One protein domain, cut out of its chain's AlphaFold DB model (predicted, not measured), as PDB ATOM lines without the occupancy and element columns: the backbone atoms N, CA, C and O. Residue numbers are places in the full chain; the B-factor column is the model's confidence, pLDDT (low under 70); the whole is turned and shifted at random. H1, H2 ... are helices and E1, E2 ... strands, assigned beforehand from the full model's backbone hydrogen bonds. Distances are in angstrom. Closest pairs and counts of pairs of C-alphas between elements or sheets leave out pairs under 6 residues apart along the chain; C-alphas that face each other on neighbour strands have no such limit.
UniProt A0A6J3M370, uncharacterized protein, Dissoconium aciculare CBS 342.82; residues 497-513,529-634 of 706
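This is residues 497 to 513 and 529 to 634 of the 706 residues of an uncharacterized protein of Dissoconium aciculare CBS 342.82 (UniProt A0A6J3M370). The long helix H2 is the spine of an extended model, with H3 and H4 folded back on one side of it and the kinked H5 crossing it on another. The first segment, with H1, reaches far out from this body: residues 500 to 513 stick out and add much of the length. The printed part has 123 residues, with helices H1 to H5 followed by strand E1, mostly helix. The radius of gyration of the C-alphas is 21.4 A, and the spans are 76 by 38 by 23 A.

Start at H1, residues 505 to 508, apart from the other named elements. H2, residues 535 to 566, touches H3, residues 573 to 587, with 555 to 562 alone, closest at C-alphas 555 and 580, 6.9 A; this helical hairpin has a steep tilt of 45 degrees. H4, residues 589 to 595, touches H2 at C-alphas 591 and 547, 5.7 A. H5, residues 598 to 621, touches H2 at C-alphas 608 and 549, 5.6 A, opposite ways at a steep tilt of 51 degrees. In H2 every O i to N i+4 pair is within hydrogen-bond range, against 9 of 11 in H3, 14 of 20 in H5 and 1 of 3 in H4, which has 3 of 4 O i to N i+3 pairs; H1 is too short.

Find C-alpha 535 at (89.992, 36.838, -113.793); H2 runs 45.8 A from there. H5 spans 32.7 A, with a kink of 67 degrees near residue 607, and ends at (79.688, 38.596, -119.866). E1, residues 625 to 627, pairs with no named strand.

C-alphas 513 and 529 are 28.6 A apart across the cut. No link printed whole is long. Residues 566 to 580 have pLDDT under 70.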
ATOM      1  N   LEU A 497      94.377  47.151-123.653       94.38
ATOM      2  CA  LEU A 497      94.443  48.544-123.246       94.38
ATOM      3  C   LEU A 497      94.256  49.443-124.456       94.38
ATOM      4  O   LEU A 497      94.830  49.219-125.521       94.38
ATOM      5  N   TRP A 498      93.522  50.530-124.252       90.38
ATOM      6  CA  TRP A 498      93.269  51.502-125.301       90.38
ATOM      7  C   TRP A 498      94.570  52.180-125.760       90.38
ATOM      8  O   TRP A 498      95.134  53.020-125.053       90.38
ATOM      9  N   HIS A 499      95.048  51.837-126.962       87.31
ATOM     10  CA  HIS A 499      96.345  52.301-127.470       87.31
ATOM     11  C   HIS A 499      96.428  53.828-127.598       87.31
ATOM     12  O   HIS A 499      97.488  54.413-127.390       87.31
ATOM     13  N   ALA A 500      95.306  54.507-127.863       86.88
ATOM     14  CA  ALA A 500      95.281  55.969-127.936       86.88
ATOM     15  C   ALA A 500      95.574  56.649-126.584       86.88
ATOM     16  O   ALA A 500      95.767  57.860-126.541       86.88
ATOM     17  N   ALA A 501      95.637  55.896-125.480       87.94
ATOM     18  CA  ALA A 501      96.103  56.387-124.188       87.94
ATOM     19  C   ALA A 501      97.639  56.522-124.099       87.94
ATOM     20  O   ALA A 501      98.148  57.186-123.183       87.94
ATOM     21  N   ASN A 502      98.379  55.929-125.044       90.00
ATOM     22  CA  ASN A 502      99.828  56.050-125.152       90.00
ATOM     23  C   ASN A 502     100.245  57.423-125.686       90.00
ATOM     24  O   ASN A 502      99.679  57.964-126.634       90.00
ATOM     25  N   ALA A 503     101.307  57.954-125.097       87.19
ATOM     26  CA  ALA A 503     101.951  59.165-125.552       87.19
ATOM     27  C   ALA A 503     102.614  58.978-126.918       87.19
ATOM     28  O   ALA A 503     103.490  58.118-127.043       87.19
ATOM     29  N   PRO A 504     102.312  59.814-127.925       87.31
ATOM     30  CA  PRO A 504     103.094  59.844-129.139       87.31
ATOM     31  C   PRO A 504     104.517  60.299-128.799       87.31
ATOM     32  O   PRO A 504     104.744  61.224-128.011       87.31
ATOM     33  N   ALA A 505     105.499  59.653-129.428       85.62
ATOM     34  CA  ALA A 505     106.917  59.915-129.186       85.62
ATOM     35  C   ALA A 505     107.312  61.386-129.440       85.62
ATOM     36  O   ALA A 505     108.216  61.913-128.788       85.62
ATOM     37  N   THR A 506     106.611  62.073-130.346       83.56
ATOM     38  CA  THR A 506     106.774  63.511-130.624       83.56
ATOM     39  C   THR A 506     106.408  64.380-129.417       83.56
ATOM     40  O   THR A 506     107.122  65.329-129.097       83.56
ATOM     41  N   ALA A 507     105.355  64.020-128.675       81.81
ATOM     42  CA  ALA A 507     104.963  64.736-127.464       81.81
ATOM     43  C   ALA A 507     105.932  64.472-126.298       81.81
ATOM     44  O   ALA A 507     106.302  65.409-125.593       81.81
ATOM     45  N   LEU A 508     106.411  63.230-126.127       81.31
ATOM     46  CA  LEU A 508     107.398  62.887-125.086       81.31
ATOM     47  C   LEU A 508     108.771  63.524-125.324       81.31
ATOM     48  O   LEU A 508     109.437  63.944-124.379       81.31
ATOM     49  N   SER A 509     109.206  63.594-126.584       81.25
ATOM     50  CA  SER A 509     110.459  64.257-126.961       81.25
ATOM     51  C   SER A 509     110.347  65.782-126.981       81.25
ATOM     52  O   SER A 509     111.374  66.459-127.077       81.25
ATOM     53  N   VAL A 510     109.124  66.316-126.846       81.50
ATOM     54  CA  VAL A 510     108.819  67.750-126.903       81.50
ATOM     55  C   VAL A 510     109.379  68.354-128.201       81.50
ATOM     56  O   VAL A 510     109.946  69.447-128.211       81.50
ATOM     57  N   SER A 511     109.255  67.619-129.312       82.00
ATOM     58  CA  SER A 511     109.684  68.079-130.635       82.00
ATOM     59  C   SER A 511     108.693  69.097-131.201       82.00
ATOM     60  O   SER A 511     107.511  69.063-130.859       82.00
ATOM     61  N   ASP A 512     109.149  69.999-132.072       80.31
ATOM     62  CA  ASP A 512     108.270  70.989-132.724       80.31
ATOM     63  C   ASP A 512     107.224  70.319-133.627       80.31
ATOM     64  O   ASP A 512     106.098  70.793-133.739       80.31
ATOM     65  N   SER A 513     107.546  69.132-134.152       79.25
ATOM     66  CA  SER A 513     106.622  68.307-134.936       79.25
ATOM     67  C   SER A 513     105.393  67.814-134.164       79.25
ATOM     68  O   SER A 513     104.475  67.253-134.759       79.25
ATOM     69  N   PRO A 529      98.218  44.398-124.902       96.25
ATOM     70  CA  PRO A 529      97.647  43.506-123.897       96.25
ATOM     71  C   PRO A 529      97.698  44.150-122.504       96.25
ATOM     72  O   PRO A 529      98.707  44.742-122.111       96.25
ATOM     73  N   ASN A 530      96.627  44.003-121.724       96.88
ATOM     74  CA  ASN A 530      96.556  44.549-120.372       96.88
ATOM     75  C   ASN A 530      97.391  43.709-119.387       96.88
ATOM     76  O   ASN A 530      97.006  42.581-119.065       96.88
ATOM     77  N   PRO A 531      98.492  44.242-118.815       97.38
ATOM     78  CA  PRO A 531      99.332  43.491-117.882       97.38
ATOM     79  C   PRO A 531      98.647  43.239-116.530       97.38
ATOM     80  O   PRO A 531      99.156  42.459-115.726       97.38
ATOM     81  N   TYR A 532      97.516  43.898-116.262       97.62
ATOM     82  CA  TYR A 532      96.721  43.715-115.048       97.62
ATOM     83  C   TYR A 532      95.514  42.800-115.257       97.62
ATOM     84  O   TYR A 532      94.765  42.588-114.300       97.62
ATOM     85  N   TYR A 533      95.312  42.246-116.456       98.00
ATOM     86  CA  TYR A 533      94.238  41.290-116.693       98.00
ATOM     87  C   TYR A 533      94.393  40.074-115.773       98.00
ATOM     88  O   TYR A 533      95.409  39.378-115.773       98.00
ATOM     89  N   SER A 534      93.376  39.821-114.956       98.06
ATOM     90  CA  SER A 534      93.334  38.685-114.045       98.06
ATOM     91  C   SER A 534      91.897  38.393-113.637       98.06
ATOM     92  O   SER A 534      91.314  39.069-112.786       98.06
ATOM     93  N   LYS A 535      91.331  37.309-114.184       97.88
ATOM     94  CA  LYS A 535      89.992  36.838-113.793       97.88
ATOM     95  C   LYS A 535      89.897  36.550-112.294       97.88
ATOM     96  O   LYS A 535      88.832  36.709-111.714       97.88
ATOM     97  N   GLU A 536      90.982  36.124-111.649       97.81
ATOM     98  CA  GLU A 536      90.994  35.852-110.206       97.81
ATOM     99  C   GLU A 536      90.888  37.136-109.378       97.81
ATOM    100  O   GLU A 536      90.029  37.215-108.499       97.81
ATOM    101  N   ALA A 537      91.671  38.167-109.713       98.00
ATOM    102  CA  ALA A 537      91.601  39.468-109.043       98.00
ATOM    103  C   ALA A 537      90.252  40.171-109.290       98.00
ATOM    104  O   ALA A 537      89.699  40.825-108.397       98.00
ATOM    105  N   ALA A 538      89.679  39.987-110.484       98.31
ATOM    106  CA  ALA A 538      88.329  40.437-110.795       98.31
ATOM    107  C   ALA A 538      87.277  39.738-109.922       98.31
ATOM    108  O   ALA A 538      86.434  40.414-109.334       98.31
ATOM    109  N   ARG A 539      87.345  38.404-109.775       98.12
ATOM    110  CA  ARG A 539      86.441  37.643-108.891       98.12
ATOM    111  C   ARG A 539      86.541  38.118-107.446       98.12
ATOM    112  O   ARG A 539      85.510  38.277-106.802       98.12
ATOM    113  N   GLU A 540      87.747  38.361-106.939       97.38
ATOM    114  CA  GLU A 540      87.947  38.894-105.587       97.38
ATOM    115  C   GLU A 540      87.264  40.254-105.408       97.38
ATOM    116  O   GLU A 540      86.490  40.437-104.471       97.38
ATOM    117  N   SER A 541      87.458  41.170-106.356       98.12
ATOM    118  CA  SER A 541      86.831  42.493-106.308       98.12
ATOM    119  C   SER A 541      85.300  42.414-106.433       98.12
ATOM    120  O   SER A 541      84.583  43.095-105.705       98.12
ATOM    121  N   LEU A 542      84.769  41.539-107.295       98.44
ATOM    122  CA  LEU A 542      83.322  41.334-107.442       98.44
ATOM    123  C   LEU A 542      82.687  40.733-106.181       98.44
ATOM    124  O   LEU A 542      81.589  41.147-105.810       98.44
ATOM    125  N   ARG A 543      83.367  39.812-105.480       97.62
ATOM    126  CA  ARG A 543      82.895  39.290-104.181       97.62
ATOM    127  C   ARG A 543      82.662  40.419-103.183       97.62
ATOM    128  O   ARG A 543      81.649  40.411-102.492       97.62
ATOM    129  N   GLU A 544      83.569  41.391-103.129       97.69
ATOM    130  CA  GLU A 544      83.444  42.550-102.241       97.69
ATOM    131  C   GLU A 544      82.238  43.428-102.596       97.69
ATOM    132  O   GLU A 544      81.511  43.853-101.697       97.69
ATOM    133  N   VAL A 545      81.938  43.613-103.887       98.00
ATOM    134  CA  VAL A 545      80.708  44.302-104.322       98.00
ATOM    135  C   VAL A 545      79.461  43.553-103.837       98.00
ATOM    136  O   VAL A 545      78.594  44.152-103.206       98.00
ATOM    137  N   PHE A 546      79.385  42.232-104.041       97.44
ATOM    138  CA  PHE A 546      78.246  41.432-103.572       97.44
ATOM    139  C   PHE A 546      78.113  41.413-102.042       97.44
ATOM    140  O   PHE A 546      76.993  41.418-101.526       97.44
ATOM    141  N   ARG A 547      79.229  41.426-101.298       95.56
ATOM    142  CA  ARG A 547      79.228  41.560 -99.831       95.56
ATOM    143  C   ARG A 547      78.629  42.901 -99.403       95.56
ATOM    144  O   ARG A 547      77.770  42.908 -98.523       95.56
ATOM    145  N   ALA A 548      79.007  44.000-100.057       96.00
ATOM    146  CA  ALA A 548      78.417  45.315 -99.805       96.00
ATOM    147  C   ALA A 548      76.905  45.337-100.102       96.00
ATOM    148  O   ALA A 548      76.122  45.808 -99.276       96.00
ATOM    149  N   CYS A 549      76.464  44.767-101.230       96.31
ATOM    150  CA  CYS A 549      75.041  44.684-101.583       96.31
ATOM    151  C   CYS A 549      74.239  43.866-100.558       96.31
ATOM    152  O   CYS A 549      73.215  44.340-100.063       96.31
ATOM    153  N   ARG A 550      74.746  42.692-100.150       93.94
ATOM    154  CA  ARG A 550      74.126  41.854 -99.108       93.94
ATOM    155  C   ARG A 550      73.993  42.602 -97.779       93.94
ATOM    156  O   ARG A 550      72.960  42.502 -97.119       93.94
ATOM    157  N   MET A 551      75.001  43.389 -97.401       91.56
ATOM    158  CA  MET A 551      74.917  44.243 -96.213       91.56
ATOM    159  C   MET A 551      73.832  45.309 -96.322       91.56
ATOM    160  O   MET A 551      73.136  45.575 -95.343       91.56
ATOM    161  N   GLY A 552      73.627  45.876 -97.509       92.38
ATOM    162  CA  GLY A 552      72.535  46.817 -97.736       92.38
ATOM    163  C   GLY A 552      71.166  46.166 -97.604       92.38
ATOM    164  O   GLY A 552      70.258  46.756 -97.020       92.38
ATOM    165  N   GLU A 553      71.008  44.929 -98.071       92.19
ATOM    166  CA  GLU A 553      69.778  44.161 -97.863       92.19
ATOM    167  C   GLU A 553      69.519  43.873 -96.381       92.19
ATOM    168  O   GLU A 553      68.387  44.045 -95.916       92.19
ATOM    169  N   GLN A 554      70.559  43.483 -95.632       88.88
ATOM    170  CA  GLN A 554      70.479  43.245 -94.190       88.88
ATOM    171  C   GLN A 554      70.114  44.520 -93.426       88.88
ATOM    172  O   GLN A 554      69.187  44.483 -92.614       88.88
ATOM    173  N   LYS A 555      70.759  45.656 -93.732       87.62
ATOM    174  CA  LYS A 555      70.405  46.958 -93.151       87.62
ATOM    175  C   LYS A 555      68.951  47.304 -93.450       87.62
ATOM    176  O   LYS A 555      68.178  47.504 -92.523       87.62
ATOM    177  N   ARG A 556      68.519  47.250 -94.716       88.81
ATOM    178  CA  ARG A 556      67.117  47.518 -95.098       88.81
ATOM    179  C   ARG A 556      66.134  46.571 -94.401       88.81
ATOM    180  O   ARG A 556      65.015  46.971 -94.082       88.81
ATOM    181  N   TRP A 557      66.491  45.300 -94.208       87.88
ATOM    182  CA  TRP A 557      65.663  44.346 -93.467       87.88
ATOM    183  C   TRP A 557      65.554  44.728 -91.995       87.88
ATOM    184  O   TRP A 557      64.441  44.786 -91.467       87.88
ATOM    185  N   ALA A 558      66.674  45.054 -91.363       83.19
ATOM    186  CA  ALA A 558      66.701  45.485 -89.983       83.19
ATOM    187  C   ALA A 558      65.986  46.821 -89.779       83.19
ATOM    188  O   ALA A 558      65.249  46.948 -88.811       83.19
ATOM    189  N   ASP A 559      66.107  47.777 -90.703       81.94
ATOM    190  CA  ASP A 559      65.340  49.029 -90.705       81.94
ATOM    191  C   ASP A 559      63.837  48.741 -90.754       81.94
ATOM    192  O   ASP A 559      63.054  49.339 -90.016       81.94
ATOM    193  N   ARG A 560      63.402  47.783 -91.585       85.06
ATOM    194  CA  ARG A 560      61.991  47.364 -91.648       85.06
ATOM    195  C   ARG A 560      61.526  46.707 -90.353       85.06
ATOM    196  O   ARG A 560      60.429  47.016 -89.893       85.06
ATOM    197  N   GLU A 561      62.310  45.798 -89.780       81.88
ATOM    198  CA  GLU A 561      61.983  45.167 -88.493       81.88
ATOM    199  C   GLU A 561      61.969  46.189 -87.354       81.88
ATOM    200  O   GLU A 561      61.047  46.201 -86.536       81.88
ATOM    201  N   TYR A 562      62.923  47.117 -87.356       76.50
ATOM    202  CA  TYR A 562      62.970  48.239 -86.434       76.50
ATOM    203  C   TYR A 562      61.718  49.103 -86.558       76.50
ATOM    204  O   TYR A 562      61.045  49.329 -85.561       76.50
ATOM    205  N   LEU A 563      61.323  49.513 -87.767       78.44
ATOM    206  CA  LEU A 563      60.110  50.308 -87.986       78.44
ATOM    207  C   LEU A 563      58.834  49.568 -87.546       78.44
ATOM    208  O   LEU A 563      57.937  50.178 -86.954       78.44
ATOM    209  N   LYS A 564      58.752  48.247 -87.764       81.75
ATOM    210  CA  LYS A 564      57.643  47.418 -87.257       81.75
ATOM    211  C   LYS A 564      57.599  47.411 -85.728       81.75
ATOM    212  O   LYS A 564      56.520  47.572 -85.156       81.75
ATOM    213  N   ASN A 565      58.742  47.263 -85.063       76.25
ATOM    214  CA  ASN A 565      58.833  47.240 -83.600       76.25
ATOM    215  C   ASN A 565      58.694  48.635 -82.971       76.25
ATOM    216  O   ASN A 565      58.121  48.768 -81.889       76.25
ATOM    217  N   PHE A 566      59.120  49.685 -83.668       69.62
ATOM    218  CA  PHE A 566      58.957  51.084 -83.274       69.62
ATOM    219  C   PHE A 566      57.483  51.492 -83.272       69.62
ATOM    220  O   PHE A 566      57.018  52.129 -82.335       69.62
ATOM    221  N   SER A 567      56.680  51.023 -84.236       67.75
ATOM    222  CA  SER A 567      55.223  51.242 -84.186       67.75
ATOM    223  C   SER A 567      54.566  50.688 -82.908       67.75
ATOM    224  O   SER A 567      53.460  51.089 -82.545       67.75
ATOM    225  N   ARG A 568      55.259  49.781 -82.204       69.25
ATOM    226  CA  ARG A 568      54.833  49.162 -80.945       69.25
ATOM    227  C   ARG A 568      55.547  49.725 -79.710       69.25
ATOM    228  O   ARG A 568      55.067  49.489 -78.604       69.25
ATOM    229  N   SER A 569      56.662  50.443 -79.864       56.28
ATOM    230  CA  SER A 569      57.498  50.941 -78.762       56.28
ATOM    231  C   SER A 569      57.932  52.389 -78.999       56.28
ATOM    232  O   SER A 569      58.493  52.739 -80.028       56.28
ATOM    233  N   ASN A 570      57.676  53.259 -78.022       56.38
ATOM    234  CA  ASN A 570      57.894  54.706 -78.124       56.38
ATOM    235  C   ASN A 570      59.381  55.116 -77.933       56.38
ATOM    236  O   ASN A 570      59.663  56.105 -77.258       56.38
ATOM    237  N   THR A 571      60.342  54.323 -78.426       53.88
ATOM    238  CA  THR A 571      61.791  54.457 -78.138       53.88
ATOM    239  C   THR A 571      62.620  54.890 -79.354       53.88
ATOM    240  O   THR A 571      62.388  54.418 -80.455       53.88
ATOM    241  N   ASN A 572      63.590  55.793 -79.143       54.88
ATOM    242  CA  ASN A 572      64.342  56.579 -80.145       54.88
ATOM    243  C   ASN A 572      65.077  55.800 -81.267       54.88
ATOM    244  O   ASN A 572      65.763  54.819 -81.011       54.88
ATOM    245  N   ARG A 573      65.050  56.379 -82.485       54.91
ATOM    246  CA  ARG A 573      65.642  55.922 -83.773       54.91
ATOM    247  C   ARG A 573      67.180  55.861 -83.841       54.91
ATOM    248  O   ARG A 573      67.715  55.185 -84.708       54.91
ATOM    249  N   VAL A 574      67.892  56.545 -82.944       53.38
ATOM    250  CA  VAL A 574      69.313  56.920 -83.139       53.38
ATOM    251  C   VAL A 574      70.317  55.773 -82.880       53.38
ATOM    252  O   VAL A 574      71.475  55.889 -83.256       53.38
ATOM    253  N   VAL A 575      69.915  54.636 -82.293       57.09
ATOM    254  CA  VAL A 575      70.841  53.506 -81.994       57.09
ATOM    255  C   VAL A 575      70.878  52.428 -83.073       57.09
ATOM    256  O   VAL A 575      71.616  51.450 -82.946       57.09
ATOM    257  N   HIS A 576      70.038  52.543 -84.097       61.84
ATOM    258  CA  HIS A 576      69.777  51.416 -84.983       61.84
ATOM    259  C   HIS A 576      71.010  51.013 -85.806       61.84
ATOM    260  O   HIS A 576      71.376  49.837 -85.813       61.84
ATOM    261  N   ASP A 577      71.736  51.985 -86.365       62.97
ATOM    262  CA  ASP A 577      72.922  51.714 -87.191       62.97
ATOM    263  C   ASP A 577      74.074  51.085 -86.392       62.97
ATOM    264  O   ASP A 577      74.741  50.166 -86.867       62.97
ATOM    265  N   HIS A 578      74.280  51.505 -85.138       66.56
ATOM    266  CA  HIS A 578      75.326  50.925 -84.292       66.56
ATOM    267  C   HIS A 578      74.993  49.489 -83.870       66.56
ATOM    268  O   HIS A 578      75.867  48.625 -83.881       66.56
ATOM    269  N   HIS A 579      73.735  49.196 -83.528       67.75
ATOM    270  CA  HIS A 579      73.331  47.828 -83.200       67.75
ATOM    271  C   HIS A 579      73.429  46.894 -84.401       67.75
ATOM    272  O   HIS A 579      73.875  45.756 -84.243       67.75
ATOM    273  N   LEU A 580      73.061  47.386 -85.585       67.75
ATOM    274  CA  LEU A 580      73.264  46.671 -86.834       67.75
ATOM    275  C   LEU A 580      74.732  46.353 -87.070       67.75
ATOM    276  O   LEU A 580      75.065  45.202 -87.339       67.75
ATOM    277  N   TRP A 581      75.603  47.347 -86.898       72.12
ATOM    278  CA  TRP A 581      77.042  47.153 -86.999       72.12
ATOM    279  C   TRP A 581      77.549  46.111 -85.997       72.12
ATOM    280  O   TRP A 581      78.221  45.170 -86.402       72.12
ATOM    281  N   VAL A 582      77.195  46.212 -84.710       71.56
ATOM    282  CA  VAL A 582      77.649  45.263 -83.674       71.56
ATOM    283  C   VAL A 582      77.162  43.839 -83.959       71.56
ATOM    284  O   VAL A 582      77.927  42.888 -83.791       71.56
ATOM    285  N   ALA A 583      75.905  43.671 -84.380       74.50
ATOM    286  CA  ALA A 583      75.350  42.363 -84.723       74.50
ATOM    287  C   ALA A 583      76.045  41.776 -85.959       74.50
ATOM    288  O   ALA A 583      76.566  40.662 -85.899       74.50
ATOM    289  N   ALA A 584      76.152  42.566 -87.032       73.81
ATOM    290  CA  ALA A 584      76.844  42.176 -88.253       73.81
ATOM    291  C   ALA A 584      78.316  41.838 -87.992       73.81
ATOM    292  O   ALA A 584      78.823  40.853 -88.516       73.81
ATOM    293  N   HIS A 585      79.007  42.605 -87.148       77.50
ATOM    294  CA  HIS A 585      80.419  42.388 -86.840       77.50
ATOM    295  C   HIS A 585      80.660  41.092 -86.057       77.50
ATOM    296  O   HIS A 585      81.699  40.458 -86.228       77.50
ATOM    297  N   ARG A 586      79.698  40.671 -85.222       79.38
ATOM    298  CA  ARG A 586      79.769  39.392 -84.498       79.38
ATOM    299  C   ARG A 586      79.543  38.191 -85.408       79.38
ATOM    300  O   ARG A 586      80.190  37.168 -85.211       79.38
ATOM    301  N   GLU A 587      78.624  38.300 -86.363       84.56
ATOM    302  CA  GLU A 587      78.255  37.187 -87.244       84.56
ATOM    303  C   GLU A 587      79.160  37.088 -88.478       84.56
ATOM    304  O   GLU A 587      79.511  35.986 -88.900       84.56
ATOM    305  N   ASN A 588      79.553  38.226 -89.058       85.50
ATOM    306  CA  ASN A 588      80.340  38.293 -90.282       85.50
ATOM    307  C   ASN A 588      81.243  39.550 -90.335       85.50
ATOM    308  O   ASN A 588      80.875  40.565 -90.941       85.50
ATOM    309  N   PRO A 589      82.450  39.503 -89.735       85.88
ATOM    310  CA  PRO A 589      83.343  40.663 -89.669       85.88
ATOM    311  C   PRO A 589      83.774  41.174 -91.054       85.88
ATOM    312  O   PRO A 589      83.941  42.380 -91.228       85.88
ATOM    313  N   GLU A 590      83.887  40.286 -92.049       86.31
ATOM    314  CA  GLU A 590      84.232  40.647 -93.433       86.31
ATOM    315  C   GLU A 590      83.157  41.491 -94.111       86.31
ATOM    316  O   GLU A 590      83.474  42.352 -94.924       86.31
ATOM    317  N   GLN A 591      81.885  41.273 -93.787       86.06
ATOM    318  CA  GLN A 591      80.807  42.090 -94.332       86.06
ATOM    319  C   GLN A 591      80.612  43.376 -93.512       86.06
ATOM    320  O   GLN A 591      80.367  44.445 -94.069       86.06
ATOM    321  N   ALA A 592      80.815  43.318 -92.193       86.62
ATOM    322  CA  ALA A 592      80.686  44.478 -91.309       86.62
ATOM    323  C   ALA A 592      81.695  45.606 -91.598       86.62
ATOM    324  O   ALA A 592      81.484  46.739 -91.159       86.62
ATOM    325  N   LYS A 593      82.771  45.328 -92.349       92.12
ATOM    326  CA  LYS A 593      83.776  46.333 -92.721       92.12
ATOM    327  C   LYS A 593      83.189  47.517 -93.502       92.12
ATOM    328  O   LYS A 593      83.604  48.648 -93.279       92.12
ATOM    329  N   PHE A 594      82.151  47.293 -94.313       91.50
ATOM    330  CA  PHE A 594      81.462  48.349 -95.074       91.50
ATOM    331  C   PHE A 594      80.704  49.362 -94.198       91.50
ATOM    332  O   PHE A 594      80.370  50.443 -94.670       91.50
ATOM    333  N   PHE A 595      80.464  49.037 -92.924       87.31
ATOM    334  CA  PHE A 595      79.813  49.910 -91.945       87.31
ATOM    335  C   PHE A 595      80.787  50.488 -90.909       87.31
ATOM    336  O   PHE A 595      80.350  51.129 -89.955       87.31
ATOM    337  N   LEU A 596      82.102  50.267 -91.059       84.50
ATOM    338  CA  LEU A 596      83.099  50.869 -90.161       84.50
ATOM    339  C   LEU A 596      83.048  52.399 -90.185       84.50
ATOM    340  O   LEU A 596      83.365  53.031 -89.176       84.50
ATOM    341  N   ASP A 597      82.639  52.971 -91.316       84.12
ATOM    342  CA  ASP A 597      82.407  54.395 -91.483       84.12
ATOM    343  C   ASP A 597      81.045  54.623 -92.156       84.12
ATOM    344  O   ASP A 597      80.875  54.398 -93.358       84.12
ATOM    345  N   SER A 598      80.061  55.064 -91.369       83.19
ATOM    346  CA  SER A 598      78.712  55.362 -91.863       83.19
ATOM    347  C   SER A 598      78.728  56.436 -92.948       83.19
ATOM    348  O   SER A 598      77.963  56.355 -93.903       83.19
ATOM    349  N   THR A 599      79.659  57.391 -92.868       83.12
ATOM    350  CA  THR A 599      79.757  58.471 -93.854       83.12
ATOM    351  C   THR A 599      80.201  57.975 -95.224       83.12
ATOM    352  O   THR A 599      79.875  58.582 -96.244       83.12
ATOM    353  N   VAL A 600      80.941  56.864 -95.269       89.94
ATOM    354  CA  VAL A 600      81.352  56.215 -96.516       89.94
ATOM    355  C   VAL A 600      80.211  55.386 -97.082       89.94
ATOM    356  O   VAL A 600      79.956  55.450 -98.283       89.94
ATOM    357  N   TRP A 601      79.492  54.660 -96.225       92.25
ATOM    358  CA  TRP A 601      78.302  53.902 -96.607       92.25
ATOM    359  C   TRP A 601      77.245  54.787 -97.284       92.25
ATOM    360  O   TRP A 601      76.778  54.477 -98.384       92.25
ATOM    361  N   ASP A 602      76.930  55.933 -96.677       89.25
ATOM    362  CA  ASP A 602      75.906  56.869 -97.161       89.25
ATOM    363  C   ASP A 602      76.186  57.387 -98.585       89.25
ATOM    364  O   ASP A 602      75.261  57.754 -99.320       89.25
ATOM    365  N   GLN A 603      77.454  57.377 -99.010       92.31
ATOM    366  CA  GLN A 603      77.864  57.839-100.337       92.31
ATOM    367  C   GLN A 603      77.461  56.903-101.472       92.31
ATOM    368  O   GLN A 603      77.296  57.385-102.590       92.31
ATOM    369  N   PHE A 604      77.327  55.599-101.218       95.06
ATOM    370  CA  PHE A 604      77.015  54.611-102.258       95.06
ATOM    371  C   PHE A 604      75.788  53.748-101.941       95.06
ATOM    372  O   PHE A 604      75.370  52.964-102.791       95.06
ATOM    373  N   GLU A 605      75.167  53.896-100.766       94.94
ATOM    374  CA  GLU A 605      73.982  53.126-100.363       94.94
ATOM    375  C   GLU A 605      72.855  53.170-101.411       94.94
ATOM    376  O   GLU A 605      72.185  52.167-101.679       94.94
ATOM    377  N   LYS A 606      72.649  54.340-102.022       95.44
ATOM    378  CA  LYS A 606      71.614  54.551-103.047       95.44
ATOM    379  C   LYS A 606      71.924  53.822-104.354       95.44
ATOM    380  O   LYS A 606      70.997  53.484-105.083       95.44
ATOM    381  N   ASP A 607      73.198  53.551-104.618       96.44
ATOM    382  CA  ASP A 607      73.674  52.935-105.853       96.44
ATOM    383  C   ASP A 607      73.815  51.409-105.738       96.44
ATOM    384  O   ASP A 607      74.133  50.760-106.729       96.44
ATOM    385  N   LEU A 608      73.547  50.805-104.572       96.38
ATOM    386  CA  LEU A 608      73.749  49.367-104.331       96.38
ATOM    387  C   LEU A 608      73.036  48.450-105.332       96.38
ATOM    388  O   LEU A 608      73.612  47.449-105.743       96.38
ATOM    389  N   GLU A 609      71.810  48.789-105.737       96.62
ATOM    390  CA  GLU A 609      71.049  47.995-106.716       96.62
ATOM    391  C   GLU A 609      71.721  48.025-108.092       96.62
ATOM    392  O   GLU A 609      71.885  46.990-108.733       96.62
ATOM    393  N   LYS A 610      72.183  49.209-108.506       97.38
ATOM    394  CA  LYS A 610      72.919  49.391-109.757       97.38
ATOM    395  C   LYS A 610      74.280  48.695-109.708       97.38
ATOM    396  O   LYS A 610      74.665  48.047-110.672       97.38
ATOM    397  N   LEU A 611      75.000  48.804-108.589       97.88
ATOM    398  CA  LEU A 611      76.283  48.126-108.389       97.88
ATOM    399  C   LEU A 611      76.131  46.604-108.486       97.88
ATOM    400  O   LEU A 611      76.972  45.946-109.095       97.88
ATOM    401  N   GLU A 612      75.058  46.053-107.917       97.94
ATOM    402  CA  GLU A 612      74.755  44.627-108.008       97.94
ATOM    403  C   GLU A 612      74.424  44.209-109.446       97.94
ATOM    404  O   GLU A 612      74.921  43.188-109.921       97.94
ATOM    405  N   GLU A 613      73.609  44.992-110.157       97.56
ATOM    406  CA  GLU A 613      73.256  44.729-111.554       97.56
ATOM    407  C   GLU A 613      74.486  44.765-112.472       97.56
ATOM    408  O   GLU A 613      74.704  43.824-113.241       97.56
ATOM    409  N   ASP A 614      75.332  45.787-112.332       97.88
ATOM    410  CA  ASP A 614      76.592  45.913-113.067       97.88
ATOM    411  C   ASP A 614      77.542  44.742-112.740       97.88
ATOM    412  O   ASP A 614      78.176  44.180-113.634       97.88
ATOM    413  N   ALA A 615      77.624  44.315-111.474       98.19
ATOM    414  CA  ALA A 615      78.439  43.165-111.076       98.19
ATOM    415  C   ALA A 615      77.918  41.846-111.676       98.19
ATOM    416  O   ALA A 615      78.709  41.037-112.174       98.19
ATOM    417  N   LYS A 616      76.594  41.629-111.681       97.56
ATOM    418  CA  LYS A 616      75.949  40.474-112.335       97.56
ATOM    419  C   LYS A 616      76.170  40.487-113.845       97.56
ATOM    420  O   LYS A 616      76.396  39.436-114.441       97.56
ATOM    421  N   MET A 617      76.105  41.659-114.475       97.19
ATOM    422  CA  MET A 617      76.405  41.837-115.898       97.19
ATOM    423  C   MET A 617      77.832  41.379-116.214       97.19
ATOM    424  O   MET A 617      77.987  40.461-117.014       97.19
ATOM    425  N   LEU A 618      78.838  41.887-115.494       97.75
ATOM    426  CA  LEU A 618      80.239  41.481-115.683       97.75
ATOM    427  C   LEU A 618      80.452  39.977-115.471       97.75
ATOM    428  O   LEU A 618      81.173  39.327-116.228       97.75
ATOM    429  N   CYS A 619      79.804  39.391-114.460       97.88
ATOM    430  CA  CYS A 619      79.897  37.951-114.222       97.88
ATOM    431  C   CYS A 619      79.316  37.128-115.380       97.88
ATOM    432  O   CYS A 619      79.896  36.108-115.748       97.88
ATOM    433  N   ARG A 620      78.194  37.558-115.970       96.56
ATOM    434  CA  ARG A 620      77.588  36.892-117.135       96.56
ATOM    435  C   ARG A 620      78.444  37.070-118.385       96.56
ATOM    436  O   ARG A 620      78.741  36.091-119.059       96.56
ATOM    437  N   GLU A 621      78.880  38.290-118.679       96.50
ATOM    438  CA  GLU A 621      79.688  38.596-119.866       96.50
ATOM    439  C   GLU A 621      80.970  37.759-119.909       96.50
ATOM    440  O   GLU A 621      81.267  37.133-120.930       96.50
ATOM    441  N   HIS A 622      81.661  37.647-118.773       96.81
ATOM    442  CA  HIS A 622      82.946  36.956-118.669       96.81
ATOM    443  C   HIS A 622      82.857  35.503-118.158       96.81
ATOM    444  O   HIS A 622      83.900  34.892-117.900       96.81
ATOM    445  N   ASN A 623      81.647  34.935-118.027       96.69
ATOM    446  CA  ASN A 623      81.391  33.584-117.498       96.69
ATOM    447  C   ASN A 623      82.100  33.326-116.151       96.69
ATOM    448  O   ASN A 623      82.862  32.368-115.991       96.69
ATOM    449  N   LEU A 624      81.903  34.223-115.186       97.00
ATOM    450  CA  LEU A 624      82.506  34.143-113.859       97.00
ATOM    451  C   LEU A 624      81.505  33.584-112.851       97.00
ATOM    452  O   LEU A 624      80.488  34.208-112.552       97.00
ATOM    453  N   ASP A 625      81.857  32.445-112.267       97.06
ATOM    454  CA  ASP A 625      81.191  31.932-111.076       97.06
ATOM    455  C   ASP A 625      81.921  32.433-109.827       97.06
ATOM    456  O   ASP A 625      83.155  32.376-109.722       97.06
ATOM    457  N   LEU A 626      81.147  32.967-108.887       97.19
ATOM    458  CA  LEU A 626      81.627  33.545-107.645       97.19
ATOM    459  C   LEU A 626      81.234  32.652-106.474       97.19
ATOM    460  O   LEU A 626      80.054  32.427-106.201       97.19
ATOM    461  N   TYR A 627      82.249  32.214-105.743       96.00
ATOM    462  CA  TYR A 627      82.123  31.439-104.512       96.00
ATOM    463  C   TYR A 627      82.746  32.222-103.363       96.00
ATOM    464  O   TYR A 627      83.774  32.871-103.568       96.00
ATOM    465  N   GLU A 628      82.164  32.150-102.175       94.50
ATOM    466  CA  GLU A 628      82.796  32.581-100.932       94.50
ATOM    467  C   GLU A 628      84.006  31.700-100.585       94.50
ATOM    468  O   GLU A 628      84.260  30.659-101.195       94.50
ATOM    469  N   THR A 629      84.769  32.129 -99.577       90.69
ATOM    470  CA  THR A 629      85.937  31.379 -99.072       90.69
ATOM    471  C   THR A 629      85.595  29.994 -98.506       90.69
ATOM    472  O   THR A 629      86.445  29.110 -98.520       90.69
ATOM    473  N   ASP A 630      84.356  29.782 -98.059       91.50
ATOM    474  CA  ASP A 630      83.820  28.503 -97.570       91.50
ATOM    475  C   ASP A 630      83.219  27.627 -98.690       91.50
ATOM    476  O   ASP A 630      82.708  26.539 -98.426       91.50
ATOM    477  N   GLY A 631      83.283  28.086 -99.944       93.88
ATOM    478  CA  GLY A 631      82.694  27.415-101.099       93.88
ATOM    479  C   GLY A 631      81.206  27.711-101.309       93.88
ATOM    480  O   GLY A 631      80.624  27.184-102.260       93.88
ATOM    481  N   LEU A 632      80.577  28.555-100.479       94.06
ATOM    482  CA  LEU A 632      79.189  28.960-100.684       94.06
ATOM    483  C   LEU A 632      79.068  29.782-101.971       94.06
ATOM    484  O   LEU A 632      79.782  30.758-102.185       94.06
ATOM    485  N   VAL A 633      78.133  29.405-102.833       95.56
ATOM    486  CA  VAL A 633      77.879  30.119-104.084       95.56
ATOM    487  C   VAL A 633      77.315  31.510-103.785       95.56
ATOM    488  O   VAL A 633      76.278  31.636-103.138       95.56
ATOM    489  N   ILE A 634      77.982  32.554-104.278       95.19
ATOM    490  CA  ILE A 634      77.475  33.934-104.255       95.19
ATOM    491  C   ILE A 634      76.637  34.182-105.505       95.19
ATOM    492  O   ILE A 634      75.520  34.683-105.411       95.19
TER     493      ILE A 634